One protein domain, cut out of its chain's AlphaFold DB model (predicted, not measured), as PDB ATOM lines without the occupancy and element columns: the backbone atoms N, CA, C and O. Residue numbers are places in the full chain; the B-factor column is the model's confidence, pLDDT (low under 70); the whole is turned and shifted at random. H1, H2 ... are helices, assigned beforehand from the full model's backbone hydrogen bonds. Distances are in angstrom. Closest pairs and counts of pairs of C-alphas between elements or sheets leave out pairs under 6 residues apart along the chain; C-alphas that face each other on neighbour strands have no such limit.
ATOM      1  N   SER A 218     -38.251 -16.046 -12.157       96.06
ATOM      2  CA  SER A 218     -39.301 -15.295 -11.467       96.06
ATOM      3  C   SER A 218     -39.252 -13.804 -11.832       96.06
ATOM      4  O   SER A 218     -38.196 -13.222 -12.102       96.06
ATOM      5  N   VAL A 219     -40.419 -13.152 -11.838       95.56
ATOM      6  CA  VAL A 219     -40.530 -11.711 -12.134       95.56
ATOM      7  C   VAL A 219     -39.730 -10.876 -11.127       95.56
ATOM      8  O   VAL A 219     -39.183  -9.834 -11.483       95.56
ATOM      9  N   GLU A 220     -39.625 -11.340  -9.882       95.06
ATOM     10  CA  GLU A 220     -38.855 -10.680  -8.826       95.06
ATOM     11  C   GLU A 220     -37.355 -10.689  -9.123       95.06
ATOM     12  O   GLU A 220     -36.718  -9.637  -9.051       95.06
ATOM     13  N   LEU A 221     -36.804 -11.838  -9.535       95.06
ATOM     14  CA  LEU A 221     -35.391 -11.945  -9.890       95.06
ATOM     15  C   LEU A 221     -35.061 -11.096 -11.121       95.06
ATOM     16  O   LEU A 221     -34.076 -10.360 -11.122       95.06
ATOM     17  N   ARG A 222     -35.927 -11.119 -12.143       95.94
ATOM     18  CA  ARG A 222     -35.784 -10.238 -13.312       95.94
ATOM     19  C   ARG A 222     -35.761  -8.764 -12.925       95.94
ATOM     20  O   ARG A 222     -34.883  -8.035 -13.377       95.94
ATOM     21  N   ARG A 223     -36.695  -8.319 -12.079       94.81
ATOM     22  CA  ARG A 223     -36.752  -6.925 -11.600       94.81
ATOM     23  C   ARG A 223     -35.520  -6.537 -10.789       94.81
ATOM     24  O   ARG A 223     -35.095  -5.390 -10.866       94.81
ATOM     25  N   LEU A 224     -34.960  -7.479 -10.032       94.81
ATOM     26  CA  LEU A 224     -33.744  -7.270  -9.255       94.81
ATOM     27  C   LEU A 224     -32.513  -7.092 -10.154       94.81
ATOM     28  O   LEU A 224     -31.708  -6.200  -9.905       94.81
ATOM     29  N   VAL A 225     -32.360  -7.941 -11.175       95.44
ATOM     30  CA  VAL A 225     -31.127  -8.041 -11.977       95.44
ATOM     31  C   VAL A 225     -31.125  -7.096 -13.177       95.44
ATOM     32  O   VAL A 225     -30.093  -6.494 -13.466       95.44
ATOM     33  N   ALA A 226     -32.261  -6.901 -13.854       94.12
ATOM     34  CA  ALA A 226     -32.351  -6.089 -15.071       94.12
ATOM     35  C   ALA A 226     -31.683  -4.695 -14.985       94.12
ATOM     36  O   ALA A 226     -30.917  -4.373 -15.892       94.12
ATOM     37  N   PRO A 227     -31.877  -3.876 -13.926       92.69
ATOM     38  CA  PRO A 227     -31.273  -2.538 -13.864       92.69
ATOM     39  C   PRO A 227     -29.756  -2.540 -13.616       92.69
ATOM     40  O   PRO A 227     -29.108  -1.506 -13.756       92.69
ATOM     41  N   VAL A 228     -29.182  -3.675 -13.212       94.94
ATOM     42  CA  VAL A 228     -27.776  -3.790 -12.794       94.94
ATOM     43  C   VAL A 228     -26.983  -4.814 -13.607       94.94
ATOM     44  O   VAL A 228     -25.772  -4.917 -13.434       94.94
ATOM     45  N   LEU A 229     -27.614  -5.520 -14.549       93.69
ATOM     46  CA  LEU A 229     -26.955  -6.515 -15.405       93.69
ATOM     47  C   LEU A 229     -25.866  -5.905 -16.306       93.69
ATOM     48  O   LEU A 229     -24.975  -6.610 -16.764       93.69
ATOM     49  N   GLN A 230     -25.904  -4.589 -16.525       92.19
ATOM     50  CA  GLN A 230     -24.857  -3.854 -17.241       92.19
ATOM     51  C   GLN A 230     -23.499  -3.854 -16.516       92.19
ATOM     52  O   GLN A 230     -22.467  -3.621 -17.147       92.19
ATOM     53  N   TYR A 231     -23.481  -4.097 -15.199       95.00
ATOM     54  CA  TYR A 231     -22.251  -4.158 -14.419       95.00
ATOM     55  C   TYR A 231     -21.641  -5.559 -14.503       95.00
ATOM     56  O   TYR A 231     -22.275  -6.550 -14.141       95.00
ATOM     57  N   ARG A 232     -20.369  -5.625 -14.912       94.31
ATOM     58  CA  ARG A 232     -19.628  -6.880 -15.115       94.31
ATOM     59  C   ARG A 232     -19.651  -7.810 -13.896       94.31
ATOM     60  O   ARG A 232     -19.751  -9.016 -14.075       94.31
ATOM     61  N   VAL A 233     -19.624  -7.263 -12.679       95.81
ATOM     62  CA  VAL A 233     -19.677  -8.061 -11.443       95.81
ATOM     63  C   VAL A 233     -20.985  -8.851 -11.319       95.81
ATOM     64  O   VAL A 233     -20.965 -10.024 -10.963       95.81
ATOM     65  N   VAL A 234     -22.121  -8.240 -11.675       96.44
ATOM     66  CA  VAL A 234     -23.435  -8.897 -11.642       96.44
ATOM     67  C   VAL A 234     -23.534  -9.927 -12.760       96.44
ATOM     68  O   VAL A 234     -23.987 -11.043 -12.522       96.44
ATOM     69  N   GLU A 235     -23.070  -9.581 -13.965       95.31
ATOM     70  CA  GLU A 235     -22.983 -10.517 -15.092       95.31
ATOM     71  C   GLU A 235     -22.180 -11.771 -14.708       95.31
ATOM     72  O   GLU A 235     -22.658 -12.886 -14.894       95.31
ATOM     73  N   GLN A 236     -20.994 -11.595 -14.117       94.38
ATOM     74  CA  GLN A 236     -20.113 -12.685 -13.703       94.38
ATOM     75  C   GLN A 236     -20.775 -13.584 -12.647       94.38
ATOM     76  O   GLN A 236     -20.733 -14.803 -12.784       94.38
ATOM     77  N   LEU A 237     -21.431 -13.004 -11.632       94.62
ATOM     78  CA  LEU A 237     -22.167 -13.770 -10.617       94.62
ATOM     79  C   LEU A 237     -23.299 -14.595 -11.240       94.62
ATOM     80  O   LEU A 237     -23.436 -15.777 -10.942       94.62
ATOM     81  N   MET A 238     -24.080 -14.001 -12.145       96.81
ATOM     82  CA  MET A 238     -25.170 -14.704 -12.828       96.81
ATOM     83  C   MET A 238     -24.661 -15.828 -13.739       96.81
ATOM     84  O   MET A 238     -25.288 -16.884 -13.812       96.81
ATOM     85  N   LEU A 239     -23.529 -15.621 -14.419       95.44
ATOM     86  CA  LEU A 239     -22.880 -16.661 -15.221       95.44
ATOM     87  C   LEU A 239     -22.344 -17.801 -14.350       95.44
ATOM     88  O   LEU A 239     -22.505 -18.952 -14.738       95.44
ATOM     89  N   ASN A 240     -21.784 -17.507 -13.174       93.44
ATOM     90  CA  ASN A 240     -21.337 -18.540 -12.235       93.44
ATOM     91  C   ASN A 240     -22.522 -19.383 -11.731       93.44
ATOM     92  O   ASN A 240     -22.451 -20.605 -11.770       93.44
ATOM     93  N   ILE A 241     -23.638 -18.748 -11.346       95.75
ATOM     94  CA  ILE A 241     -24.878 -19.448 -10.950       95.75
ATOM     95  C   ILE A 241     -25.363 -20.360 -12.085       95.75
ATOM     96  O   ILE A 241     -25.767 -21.499 -11.848       95.75
ATOM     97  N   LEU A 242     -25.327 -19.867 -13.328       96.88
ATOM     98  CA  LEU A 242     -25.713 -20.652 -14.495       96.88
ATOM     99  C   LEU A 242     -24.788 -21.862 -14.688       96.88
ATOM    100  O   LEU A 242     -25.289 -22.975 -14.837       96.88
ATOM    101  N   GLU A 243     -23.468 -21.664 -14.659       95.06
ATOM    102  CA  GLU A 243     -22.487 -22.748 -14.790       95.06
ATOM    103  C   GLU A 243     -22.667 -23.809 -13.683       95.06
ATOM    104  O   GLU A 243     -22.790 -24.990 -14.004       95.06
ATOM    105  N   GLU A 244     -22.812 -23.409 -12.415       95.81
ATOM    106  CA  GLU A 244     -23.024 -24.333 -11.287       95.81
ATOM    107  C   GLU A 244     -24.350 -25.106 -11.385       95.81
ATOM    108  O   GLU A 244     -24.392 -26.314 -11.131       95.81
ATOM    109  N   SER A 245     -25.434 -24.449 -11.817       96.94
ATOM    110  CA  SER A 245     -26.719 -25.125 -12.048       96.94
ATOM    111  C   SER A 245     -26.605 -26.216 -13.120       96.94
ATOM    112  O   SER A 245     -27.117 -27.324 -12.939       96.94
ATOM    113  N   MET A 246     -25.856 -25.945 -14.197       95.88
ATOM    114  CA  MET A 246     -25.630 -26.894 -15.285       95.88
ATOM    115  C   MET A 246     -24.731 -28.058 -14.860       95.88
ATOM    116  O   MET A 246     -24.989 -29.193 -15.263       95.88
ATOM    117  N   GLU A 247     -23.701 -27.805 -14.048       95.44
ATOM    118  CA  GLU A 247     -22.822 -28.850 -13.506       95.44
ATOM    119  C   GLU A 247     -23.579 -29.832 -12.602       95.44
ATOM    120  O   GLU A 247     -23.317 -31.035 -12.640       95.44
ATOM    121  N   LEU A 248     -24.565 -29.342 -11.847       96.19
ATOM    122  CA  LEU A 248     -25.444 -30.170 -11.015       96.19
ATOM    123  C   LEU A 248     -26.616 -30.789 -11.791       96.19
ATOM    124  O   LEU A 248     -27.350 -31.610 -11.237       96.19
ATOM    125  N   GLY A 249     -26.803 -30.414 -13.060       96.50
ATOM    126  CA  GLY A 249     -27.928 -30.856 -13.883       96.50
ATOM    127  C   GLY A 249     -29.293 -30.378 -13.372       96.50
ATOM    128  O   GLY A 249     -30.302 -31.023 -13.653       96.50
ATOM    129  N   LEU A 250     -29.326 -29.283 -12.610       97.38
ATOM    130  CA  LEU A 250     -30.546 -28.671 -12.090       97.38
ATOM    131  C   LEU A 250     -30.985 -27.535 -13.015       97.38
ATOM    132  O   LEU A 250     -30.158 -26.869 -13.638       97.38
ATOM    133  N   ASN A 251     -32.292 -27.281 -13.093       96.81
ATOM    134  CA  ASN A 251     -32.752 -26.058 -13.749       96.81
ATOM    135  C   ASN A 251     -32.374 -24.830 -12.896       96.81
ATOM    136  O   ASN A 251     -32.164 -24.931 -11.683       96.81
ATOM    137  N   PHE A 252     -32.288 -23.660 -13.527       96.69
ATOM    138  CA  PHE A 252     -31.771 -22.454 -12.879       96.69
ATOM    139  C   PHE A 252     -32.593 -22.043 -11.642       96.69
ATOM    140  O   PHE A 252     -32.030 -21.659 -10.618       96.69
ATOM    141  N   GLN A 253     -33.926 -22.162 -11.695       96.19
ATOM    142  CA  GLN A 253     -34.791 -21.857 -10.547       96.19
ATOM    143  C   GLN A 253     -34.648 -22.869  -9.404       96.19
ATOM    144  O   GLN A 253     -34.641 -22.486  -8.235       96.19
ATOM    145  N   GLU A 254     -34.552 -24.152  -9.732       96.44
ATOM    146  CA  GLU A 254     -34.405 -25.246  -8.779       96.44
ATOM    147  C   GLU A 254     -33.064 -25.147  -8.059       96.44
ATOM    148  O   GLU A 254     -33.033 -25.287  -6.841       96.44
ATOM    149  N   PHE A 255     -31.986 -24.796  -8.767       97.50
ATOM    150  CA  PHE A 255     -30.699 -24.494  -8.142       97.50
ATOM    151  C   PHE A 255     -30.811 -23.332  -7.145       97.50
ATOM    152  O   PHE A 255     -30.386 -23.455  -6.005       97.50
ATOM    153  N   LEU A 256     -31.454 -22.220  -7.516       96.94
ATOM    154  CA  LEU A 256     -31.614 -21.079  -6.604       96.94
ATOM    155  C   LEU A 256     -32.523 -21.369  -5.394       96.94
ATOM    156  O   LEU A 256     -32.382 -20.720  -4.357       96.94
ATOM    157  N   GLY A 257     -33.476 -22.295  -5.529       95.50
ATOM    158  CA  GLY A 257     -34.466 -22.610  -4.496       95.50
ATOM    159  C   GLY A 257     -34.141 -23.825  -3.624       95.50
ATOM    160  O   GLY A 257     -34.727 -23.962  -2.549       95.50
ATOM    161  N   SER A 258     -33.249 -24.715  -4.065       96.50
ATOM    162  CA  SER A 258     -33.017 -26.005  -3.411       96.50
ATOM    163  C   SER A 258     -32.093 -25.867  -2.191       96.50
ATOM    164  O   SER A 258     -30.913 -25.524  -2.345       96.50
ATOM    165  N   PRO A 259     -32.581 -26.146  -0.965       93.94
ATOM    166  CA  PRO A 259     -31.753 -26.094   0.232       93.94
ATOM    167  C   PRO A 259     -30.686 -27.196   0.185       93.94
ATOM    168  O   PRO A 259     -31.003 -28.376   0.045       93.94
ATOM    169  N   GLY A 260     -29.416 -26.812   0.325       92.06
ATOM    170  CA  GLY A 260     -28.267 -27.725   0.257       92.06
ATOM    171  C   GLY A 260     -27.518 -27.697  -1.075       92.06
ATOM    172  O   GLY A 260     -26.435 -28.267  -1.172       92.06
ATOM    173  N   THR A 261     -28.052 -27.001  -2.078       90.06
ATOM    174  CA  THR A 261     -27.235 -26.485  -3.184       90.06
ATOM    175  C   THR A 261     -26.594 -25.165  -2.749       90.06
ATOM    176  O   THR A 261     -27.125 -24.517  -1.852       90.06
ATOM    177  N   GLY A 262     -25.486 -24.747  -3.369       92.69
ATOM    178  CA  GLY A 262     -24.879 -23.425  -3.123       92.69
ATOM    179  C   GLY A 262     -25.707 -22.239  -3.654       92.69
ATOM    180  O   GLY A 262     -25.300 -21.080  -3.554       92.69
ATOM    181  N   GLY A 263     -26.862 -22.513  -4.274       94.44
ATOM    182  CA  GLY A 263     -27.697 -21.523  -4.948       94.44
ATOM    183  C   GLY A 263     -28.289 -20.452  -4.025       94.44
ATOM    184  O   GLY A 263     -28.234 -19.274  -4.391       94.44
ATOM    185  N   PRO A 264     -28.819 -20.780  -2.829       96.31
ATOM    186  CA  PRO A 264     -29.317 -19.782  -1.888       96.31
ATOM    187  C   PRO A 264     -28.234 -18.814  -1.392       96.31
ATOM    188  O   PRO A 264     -28.522 -17.623  -1.245       96.31
ATOM    189  N   GLU A 265     -26.995 -19.274  -1.163       95.62
ATOM    190  CA  GLU A 265     -25.887 -18.383  -0.796       95.62
ATOM    191  C   GLU A 265     -25.539 -17.419  -1.936       95.62
ATOM    192  O   GLU A 265     -25.429 -16.210  -1.706       95.62
ATOM    193  N   LEU A 266     -25.446 -17.920  -3.173       93.12
ATOM    194  CA  LEU A 266     -25.177 -17.090  -4.352       93.12
ATOM    195  C   LEU A 266     -26.309 -16.093  -4.631       93.12
ATOM    196  O   LEU A 266     -26.054 -14.944  -4.996       93.12
ATOM    197  N   LEU A 267     -27.566 -16.486  -4.407       94.75
ATOM    198  CA  LEU A 267     -28.709 -15.581  -4.511       94.75
ATOM    199  C   LEU A 267     -28.642 -14.466  -3.463       94.75
ATOM    200  O   LEU A 267     -28.940 -13.309  -3.769       94.75
ATOM    201  N   ALA A 268     -28.257 -14.797  -2.229       95.75
ATOM    202  CA  ALA A 268     -28.076 -13.812  -1.171       95.75
ATOM    203  C   ALA A 268     -26.936 -12.836  -1.508       95.75
ATOM    204  O   ALA A 268     -27.104 -11.623  -1.354       95.75
ATOM    205  N   GLU A 269     -25.812 -13.331  -2.035       95.06
ATOM    206  CA  GLU A 269     -24.695 -12.500  -2.502       95.06
ATOM    207  C   GLU A 269     -25.110 -11.585  -3.663       95.06
ATOM    208  O   GLU A 269     -24.823 -10.382  -3.642       95.06
ATOM    209  N   LEU A 270     -25.870 -12.106  -4.630       95.69
ATOM    210  CA  LEU A 270     -26.445 -11.325  -5.723       95.69
ATOM    211  C   LEU A 270     -27.359 -10.216  -5.188       95.69
ATOM    212  O   LEU A 270     -27.220  -9.059  -5.578       95.69
ATOM    213  N   GLN A 271     -28.260 -10.526  -4.252       95.88
ATOM    214  CA  GLN A 271     -29.147  -9.534  -3.641       95.88
ATOM    215  C   GLN A 271     -28.372  -8.439  -2.903       95.88
ATOM    216  O   GLN A 271     -28.710  -7.259  -3.034       95.88
ATOM    217  N   VAL A 272     -27.334  -8.799  -2.143       96.00
ATOM    218  CA  VAL A 272     -26.457  -7.831  -1.464       96.00
ATOM    219  C   VAL A 272     -25.744  -6.945  -2.486       96.00
ATOM    220  O   VAL A 272     -25.718  -5.724  -2.320       96.00
ATOM    221  N   THR A 273     -25.231  -7.530  -3.566       94.62
ATOM    222  CA  THR A 273     -24.542  -6.812  -4.647       94.62
ATOM    223  C   THR A 273     -25.483  -5.835  -5.350       94.62
ATOM    224  O   THR A 273     -25.193  -4.639  -5.418       94.62
ATOM    225  N   CYS A 274     -26.662  -6.294  -5.773       95.19
ATOM    226  CA  CYS A 274     -27.684  -5.453  -6.395       95.19
ATOM    227  C   CYS A 274     -28.120  -4.313  -5.464       95.19
ATOM    228  O   CYS A 274     -28.238  -3.170  -5.906       95.19
ATOM    229  N   ARG A 275     -28.306  -4.581  -4.162       94.88
ATOM    230  CA  ARG A 275     -28.636  -3.543  -3.172       94.88
ATOM    231  C   ARG A 275     -27.524  -2.510  -3.049       94.88
ATOM    232  O   ARG A 275     -27.817  -1.327  -3.119       94.88
ATOM    233  N   ARG A 276     -26.260  -2.921  -2.928       93.62
ATOM    234  CA  ARG A 276     -25.121  -1.988  -2.845       93.62
ATOM    235  C   ARG A 276     -24.974  -1.126  -4.106       93.62
ATOM    236  O   ARG A 276     -24.599   0.037  -3.999       93.62
ATOM    237  N   LEU A 277     -25.288  -1.670  -5.284       93.94
ATOM    238  CA  LEU A 277     -25.250  -0.926  -6.550       93.94
ATOM    239  C   LEU A 277     -26.425   0.050  -6.714       93.94
ATOM    240  O   LEU A 277     -26.290   1.041  -7.431       93.94
ATOM    241  N   THR A 278     -27.555  -0.211  -6.051       92.00
ATOM    242  CA  THR A 278     -28.795   0.583  -6.155       92.00
ATOM    243  C   THR A 278     -29.062   1.496  -4.952       92.00
ATOM    244  O   THR A 278     -29.886   2.401  -5.052       92.00
ATOM    245  N   SER A 279     -28.357   1.329  -3.827       87.75
ATOM    246  CA  SER A 279     -28.623   2.026  -2.559       87.75
ATOM    247  C   SER A 279     -28.204   3.501  -2.515       87.75
ATOM    248  O   SER A 279     -28.179   4.079  -1.432       87.75
ATOM    249  N   VAL A 280     -27.891   4.138  -3.648       77.94
ATOM    250  CA  VAL A 280     -27.604   5.585  -3.718       77.94
ATOM    251  C   VAL A 280     -28.739   6.320  -4.451       77.94
ATOM    252  O   VAL A 280     -28.547   6.796  -5.572       77.94
ATOM    253  N   GLN A 287     -25.124   7.394 -10.821       87.50
ATOM    254  CA  GLN A 287     -24.529   6.485 -11.808       87.50
ATOM    255  C   GLN A 287     -23.000   6.389 -11.679       87.50
ATOM    256  O   GLN A 287     -22.453   5.289 -11.713       87.50
ATOM    257  N   ALA A 288     -22.309   7.515 -11.472       88.50
ATOM    258  CA  ALA A 288     -20.859   7.529 -11.268       88.50
ATOM    259  C   ALA A 288     -20.460   6.778  -9.984       88.50
ATOM    260  O   ALA A 288     -19.492   6.016  -9.976       88.50
ATOM    261  N   ASN A 289     -21.245   6.931  -8.914       88.12
ATOM    262  CA  ASN A 289     -21.038   6.191  -7.672       88.12
ATOM    263  C   ASN A 289     -21.291   4.686  -7.845       88.12
ATOM    264  O   ASN A 289     -20.493   3.890  -7.351       88.12
ATOM    265  N   SER A 290     -22.338   4.283  -8.572       90.62
ATOM    266  CA  SER A 290     -22.600   2.871  -8.881       90.62
ATOM    267  C   SER A 290     -21.495   2.259  -9.744       90.62
ATOM    268  O   SER A 290     -21.078   1.141  -9.464       90.62
ATOM    269  N   LEU A 291     -20.958   2.992 -10.729       91.25
ATOM    270  CA  LEU A 291     -19.807   2.553 -11.530       91.25
ATOM    271  C   LEU A 291     -18.549   2.369 -10.675       91.25
ATOM    272  O   LEU A 291     -17.891   1.335 -10.764       91.25
ATOM    273  N   ARG A 292     -18.243   3.329  -9.794       91.25
ATOM    274  CA  ARG A 292     -17.113   3.217  -8.860       91.25
ATOM    275  C   ARG A 292     -17.285   2.038  -7.903       91.25
ATOM    276  O   ARG A 292     -16.333   1.305  -7.655       91.25
ATOM    277  N   MET A 293     -18.491   1.843  -7.375       94.00
ATOM    278  CA  MET A 293     -18.799   0.721  -6.491       94.00
ATOM    279  C   MET A 293     -18.694  -0.618  -7.231       94.00
ATOM    280  O   MET A 293     -18.100  -1.552  -6.701       94.00
ATOM    281  N   ALA A 294     -19.197  -0.699  -8.466       93.12
ATOM    282  CA  ALA A 294     -19.058  -1.876  -9.316       93.12
ATOM    283  C   ALA A 294     -17.586  -2.198  -9.606       93.12
ATOM    284  O   ALA A 294     -17.211  -3.365  -9.565       93.12
ATOM    285  N   ALA A 295     -16.748  -1.183  -9.840       92.12
ATOM    286  CA  ALA A 295     -15.311  -1.365 -10.035       92.12
ATOM    287  C   ALA A 295     -14.623  -1.930  -8.780       92.12
ATOM    288  O   ALA A 295     -13.873  -2.894  -8.890       92.12
ATOM    289  N   LEU A 296     -14.931  -1.401  -7.589       93.62
ATOM    290  CA  LEU A 296     -14.391  -1.922  -6.323       93.62
ATOM    291  C   LEU A 296     -14.836  -3.365  -6.047       93.62
ATOM    292  O   LEU A 296     -14.042  -4.185  -5.598       93.62
ATOM    293  N   MET A 297     -16.099  -3.695  -6.329       94.44
ATOM    294  CA  MET A 297     -16.591  -5.071  -6.190       94.44
ATOM    295  C   MET A 297     -15.953  -6.016  -7.208       94.44
ATOM    296  O   MET A 297     -15.685  -7.171  -6.886       94.44
ATOM    297  N   GLN A 298     -15.709  -5.540  -8.431       93.31
ATOM    298  CA  GLN A 298     -15.005  -6.316  -9.447       93.31
ATOM    299  C   GLN A 298     -13.567  -6.609  -9.008       93.31
ATOM    300  O   GLN A 298     -13.124  -7.742  -9.145       93.31
ATOM    301  N   GLU A 299     -12.867  -5.625  -8.437       92.81
ATOM    302  CA  GLU A 299     -11.519  -5.804  -7.887       92.81
ATOM    303  C   GLU A 299     -11.502  -6.829  -6.741       92.81
ATOM    304  O   GLU A 299     -10.636  -7.701  -6.708       92.81
ATOM    305  N   GLU A 300     -12.492  -6.787  -5.843       92.69
ATOM    306  CA  GLU A 300     -12.647  -7.779  -4.771       92.69
ATOM    307  C   GLU A 300     -12.863  -9.198  -5.330       92.69
ATOM    308  O   GLU A 300     -12.220 -10.153  -4.885       92.69
ATOM    309  N   LEU A 301     -13.736  -9.343  -6.335       89.25
ATOM    310  CA  LEU A 301     -14.027 -10.627  -6.978       89.25
ATOM    311  C   LEU A 301     -12.810 -11.172  -7.740       89.25
ATOM    312  O   LEU A 301     -12.479 -12.353  -7.610       89.25
ATOM    313  N   ASP A 302     -12.113 -10.316  -8.487       87.75
ATOM    314  CA  ASP A 302     -10.880 -10.671  -9.191       87.75
ATOM    315  C   ASP A 302      -9.774 -11.065  -8.194       87.75
ATOM    316  O   ASP A 302      -9.033 -12.022  -8.437       87.75
ATOM    317  N   GLY A 303      -9.700 -10.389  -7.041       91.31
ATOM    318  CA  GLY A 303      -8.824 -10.734  -5.922       91.31
ATOM    319  C   GLY A 303      -9.079 -12.148  -5.400       91.31
ATOM    320  O   GLY A 303      -8.167 -12.976  -5.413       91.31
ATOM    321  N   ARG A 304     -10.332 -12.469  -5.046       90.00
ATOM    322  CA  ARG A 304     -10.728 -13.820  -4.599       90.00
ATOM    323  C   ARG A 304     -10.433 -14.886  -5.655       90.00
ATOM    324  O   ARG A 304      -9.938 -15.963  -5.331       90.00
ATOM    325  N   LEU A 305     -10.693 -14.592  -6.931       85.38
ATOM    326  CA  LEU A 305     -10.405 -15.512  -8.032       85.38
ATOM    327  C   LEU A 305      -8.898 -15.771  -8.172       85.38
ATOM    328  O   LEU A 305      -8.481 -16.903  -8.424       85.38
ATOM    329  N   ASN A 306      -8.073 -14.735  -8.023       85.00
ATOM    330  CA  ASN A 306      -6.620 -14.868  -8.066       85.00
ATOM    331  C   ASN A 306      -6.091 -15.654  -6.862       85.00
ATOM    332  O   ASN A 306      -5.258 -16.540  -7.047       85.00
ATOM    333  N   GLU A 307      -6.613 -15.412  -5.660       88.75
ATOM    334  CA  GLU A 307      -6.300 -16.204  -4.466       88.75
ATOM    335  C   GLU A 307      -6.681 -17.677  -4.648       88.75
ATOM    336  O   GLU A 307      -5.860 -18.557  -4.390       88.75
ATOM    337  N   ALA A 308      -7.872 -17.961  -5.183       86.75
ATOM    338  CA  ALA A 308      -8.315 -19.320  -5.486       86.75
ATOM    339  C   ALA A 308      -7.424 -20.001  -6.539       86.75
ATOM    340  O   ALA A 308      -7.056 -21.166  -6.385       86.75
ATOM    341  N   LYS A 309      -7.009 -19.279  -7.590       85.06
ATOM    342  CA  LYS A 309      -6.056 -19.789  -8.593       85.06
ATOM    343  C   LYS A 309      -4.693 -20.097  -7.984       85.06
ATOM    344  O   LYS A 309      -4.118 -21.137  -8.301       85.06
ATOM    345  N   LEU A 310      -4.175 -19.219  -7.124       85.69
ATOM    346  CA  LEU A 310      -2.911 -19.435  -6.419       85.69
ATOM    347  C   LEU A 310      -3.008 -20.622  -5.456       85.69
ATOM    348  O   LEU A 310      -2.103 -21.453  -5.425       85.69
ATOM    349  N   ALA A 311      -4.118 -20.747  -4.727       87.25
ATOM    350  CA  ALA A 311      -4.388 -21.884  -3.855       87.25
ATOM    351  C   ALA A 311      -4.454 -23.196  -4.650       87.25
ATOM    352  O   ALA A 311      -3.757 -24.147  -4.306       87.25
ATOM    353  N   ALA A 312      -5.187 -23.225  -5.766       89.31
ATOM    354  CA  ALA A 312      -5.272 -24.387  -6.647       89.31
ATOM    355  C   ALA A 312      -3.920 -24.731  -7.296       89.31
ATOM    356  O   ALA A 312      -3.592 -25.903  -7.468       89.31
ATOM    357  N   ALA A 313      -3.109 -23.732  -7.656       84.56
ATOM    358  CA  ALA A 313      -1.757 -23.952  -8.166       84.56
ATOM    359  C   ALA A 313      -0.845 -24.563  -7.093       84.56
ATOM    360  O   ALA A 313      -0.162 -25.548  -7.366       84.56
ATOM    361  N   LYS A 314      -0.892 -24.033  -5.866       84.75
ATOM    362  CA  LYS A 314      -0.151 -24.554  -4.712       84.75
ATOM    363  C   LYS A 314      -0.590 -25.972  -4.351       84.75
ATOM    364  O   LYS A 314       0.250 -26.816  -4.055       84.75
ATOM    365  N   GLU A 315      -1.887 -26.253  -4.410       89.88
ATOM    366  CA  GLU A 315      -2.424 -27.591  -4.183       89.88
ATOM    367  C   GLU A 315      -1.974 -28.561  -5.279       89.88
ATOM    368  O   GLU A 315      -1.477 -29.637  -4.968       89.88
ATOM    369  N   ARG A 316      -2.053 -28.173  -6.559       88.06
ATOM    370  CA  ARG A 316      -1.519 -28.978  -7.670       88.06
ATOM    371  C   ARG A 316      -0.028 -29.240  -7.510       88.06
ATOM    372  O   ARG A 316       0.424 -30.349  -7.775       88.06
ATOM    373  N   GLU A 317       0.743 -28.251  -7.077       83.44
ATOM    374  CA  GLU A 317       2.165 -28.432  -6.801       83.44
ATOM    375  C   GLU A 317       2.389 -29.411  -5.642       83.44
ATOM    376  O   GLU A 317       3.200 -30.324  -5.775       83.44
ATOM    377  N   ALA A 318       1.634 -29.294  -4.548       86.38
ATOM    378  CA  ALA A 318       1.683 -30.241  -3.436       86.38
ATOM    379  C   ALA A 318       1.297 -31.662  -3.883       86.38
ATOM    380  O   ALA A 318       1.998 -32.624  -3.575       86.38
ATOM    381  N   GLN A 319       0.246 -31.804  -4.693       88.75
ATOM    382  CA  GLN A 319      -0.150 -33.078  -5.295       88.75
ATOM    383  C   GLN A 319       0.964 -33.650  -6.181       88.75
ATOM    384  O   GLN A 319       1.223 -34.849  -6.138       88.75
ATOM    385  N   LEU A 320       1.668 -32.813  -6.951       83.31
ATOM    386  CA  LEU A 320       2.826 -33.234  -7.743       83.31
ATOM    387  C   LEU A 320       4.023 -33.629  -6.870       83.31
ATOM    388  O   LEU A 320       4.727 -34.568  -7.237       83.31
TER     389      LEU A 320
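What this domain is: This is residues 218 to 280 and 287 to 320 of the 713 residues of the protein "Hypothetical protein" of Polarella glacialis (UniProt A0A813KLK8). Two helices, H2 and H4, lie side by side running opposite ways, and the much longer H5 passes the end where H2 begins and H4 ends, then opens away from them like a V, its residues 303 to 320 sticking out. H3 lies across the other end of the pair, and short H1 packs on H4 on the side away from H5. The printed part has 97 residues with five named helices, H1 to H5 in order, and no named strand: all helix. It is only just loose, close to compact, with a radius of gyration of the C-alphas of 15.4 A, and flat, spanning 48 by 33 by 17 A.

How they stand to each other: Start at H1, residues 219 to 225, and take the short link to H2, residues 232 to 247; they are close but not clearly touching, the closest C-alphas, Val 225 and Val 234, 7.7 A apart. H3, residues 252 to 257, touches H2 about perpendicular at 90 degrees, closest at C-alphas Ser 245 and Phe 255, 5.6 A. H4, residues 263 to 278, touches H2 at a shallow tilt of 12 degrees, opposite ways, closest at C-alphas Leu 237 and Leu 270, 6.9 A. H4 also touches H3, closest at C-alphas Leu 256 and Gly 263, 4.3 A, and only just touches H1, with 3 pairs of C-alphas within 8 A, closest at Leu 224 and Cys 274, 6.9 A. H5, residues 287 to 320, touches H4 at a shallow tilt of 34 degrees, only just short of steep, closest at C-alphas Leu 277 and Ser 290, 5.2 A. H2, H4 and H5 form an up and down bundle, each running against the one before. Every O i to N i+4 pair in H1 to H5 is within hydrogen-bond range.

Where its parts are: Find C-alpha 219 at (-40.530, -11.711, -12.134), where H1 begins. H2 is 22.3 A long and H4 22.2 A. H5 runs 48.4 A to C-alpha 320 at (2.826, -33.234, -7.743).

The domain as a whole: Residues 281 to 286 are not printed, and C-alphas 280 and 287 are 8.7 A apart across the cut. No printed residue has pLDDT under 70.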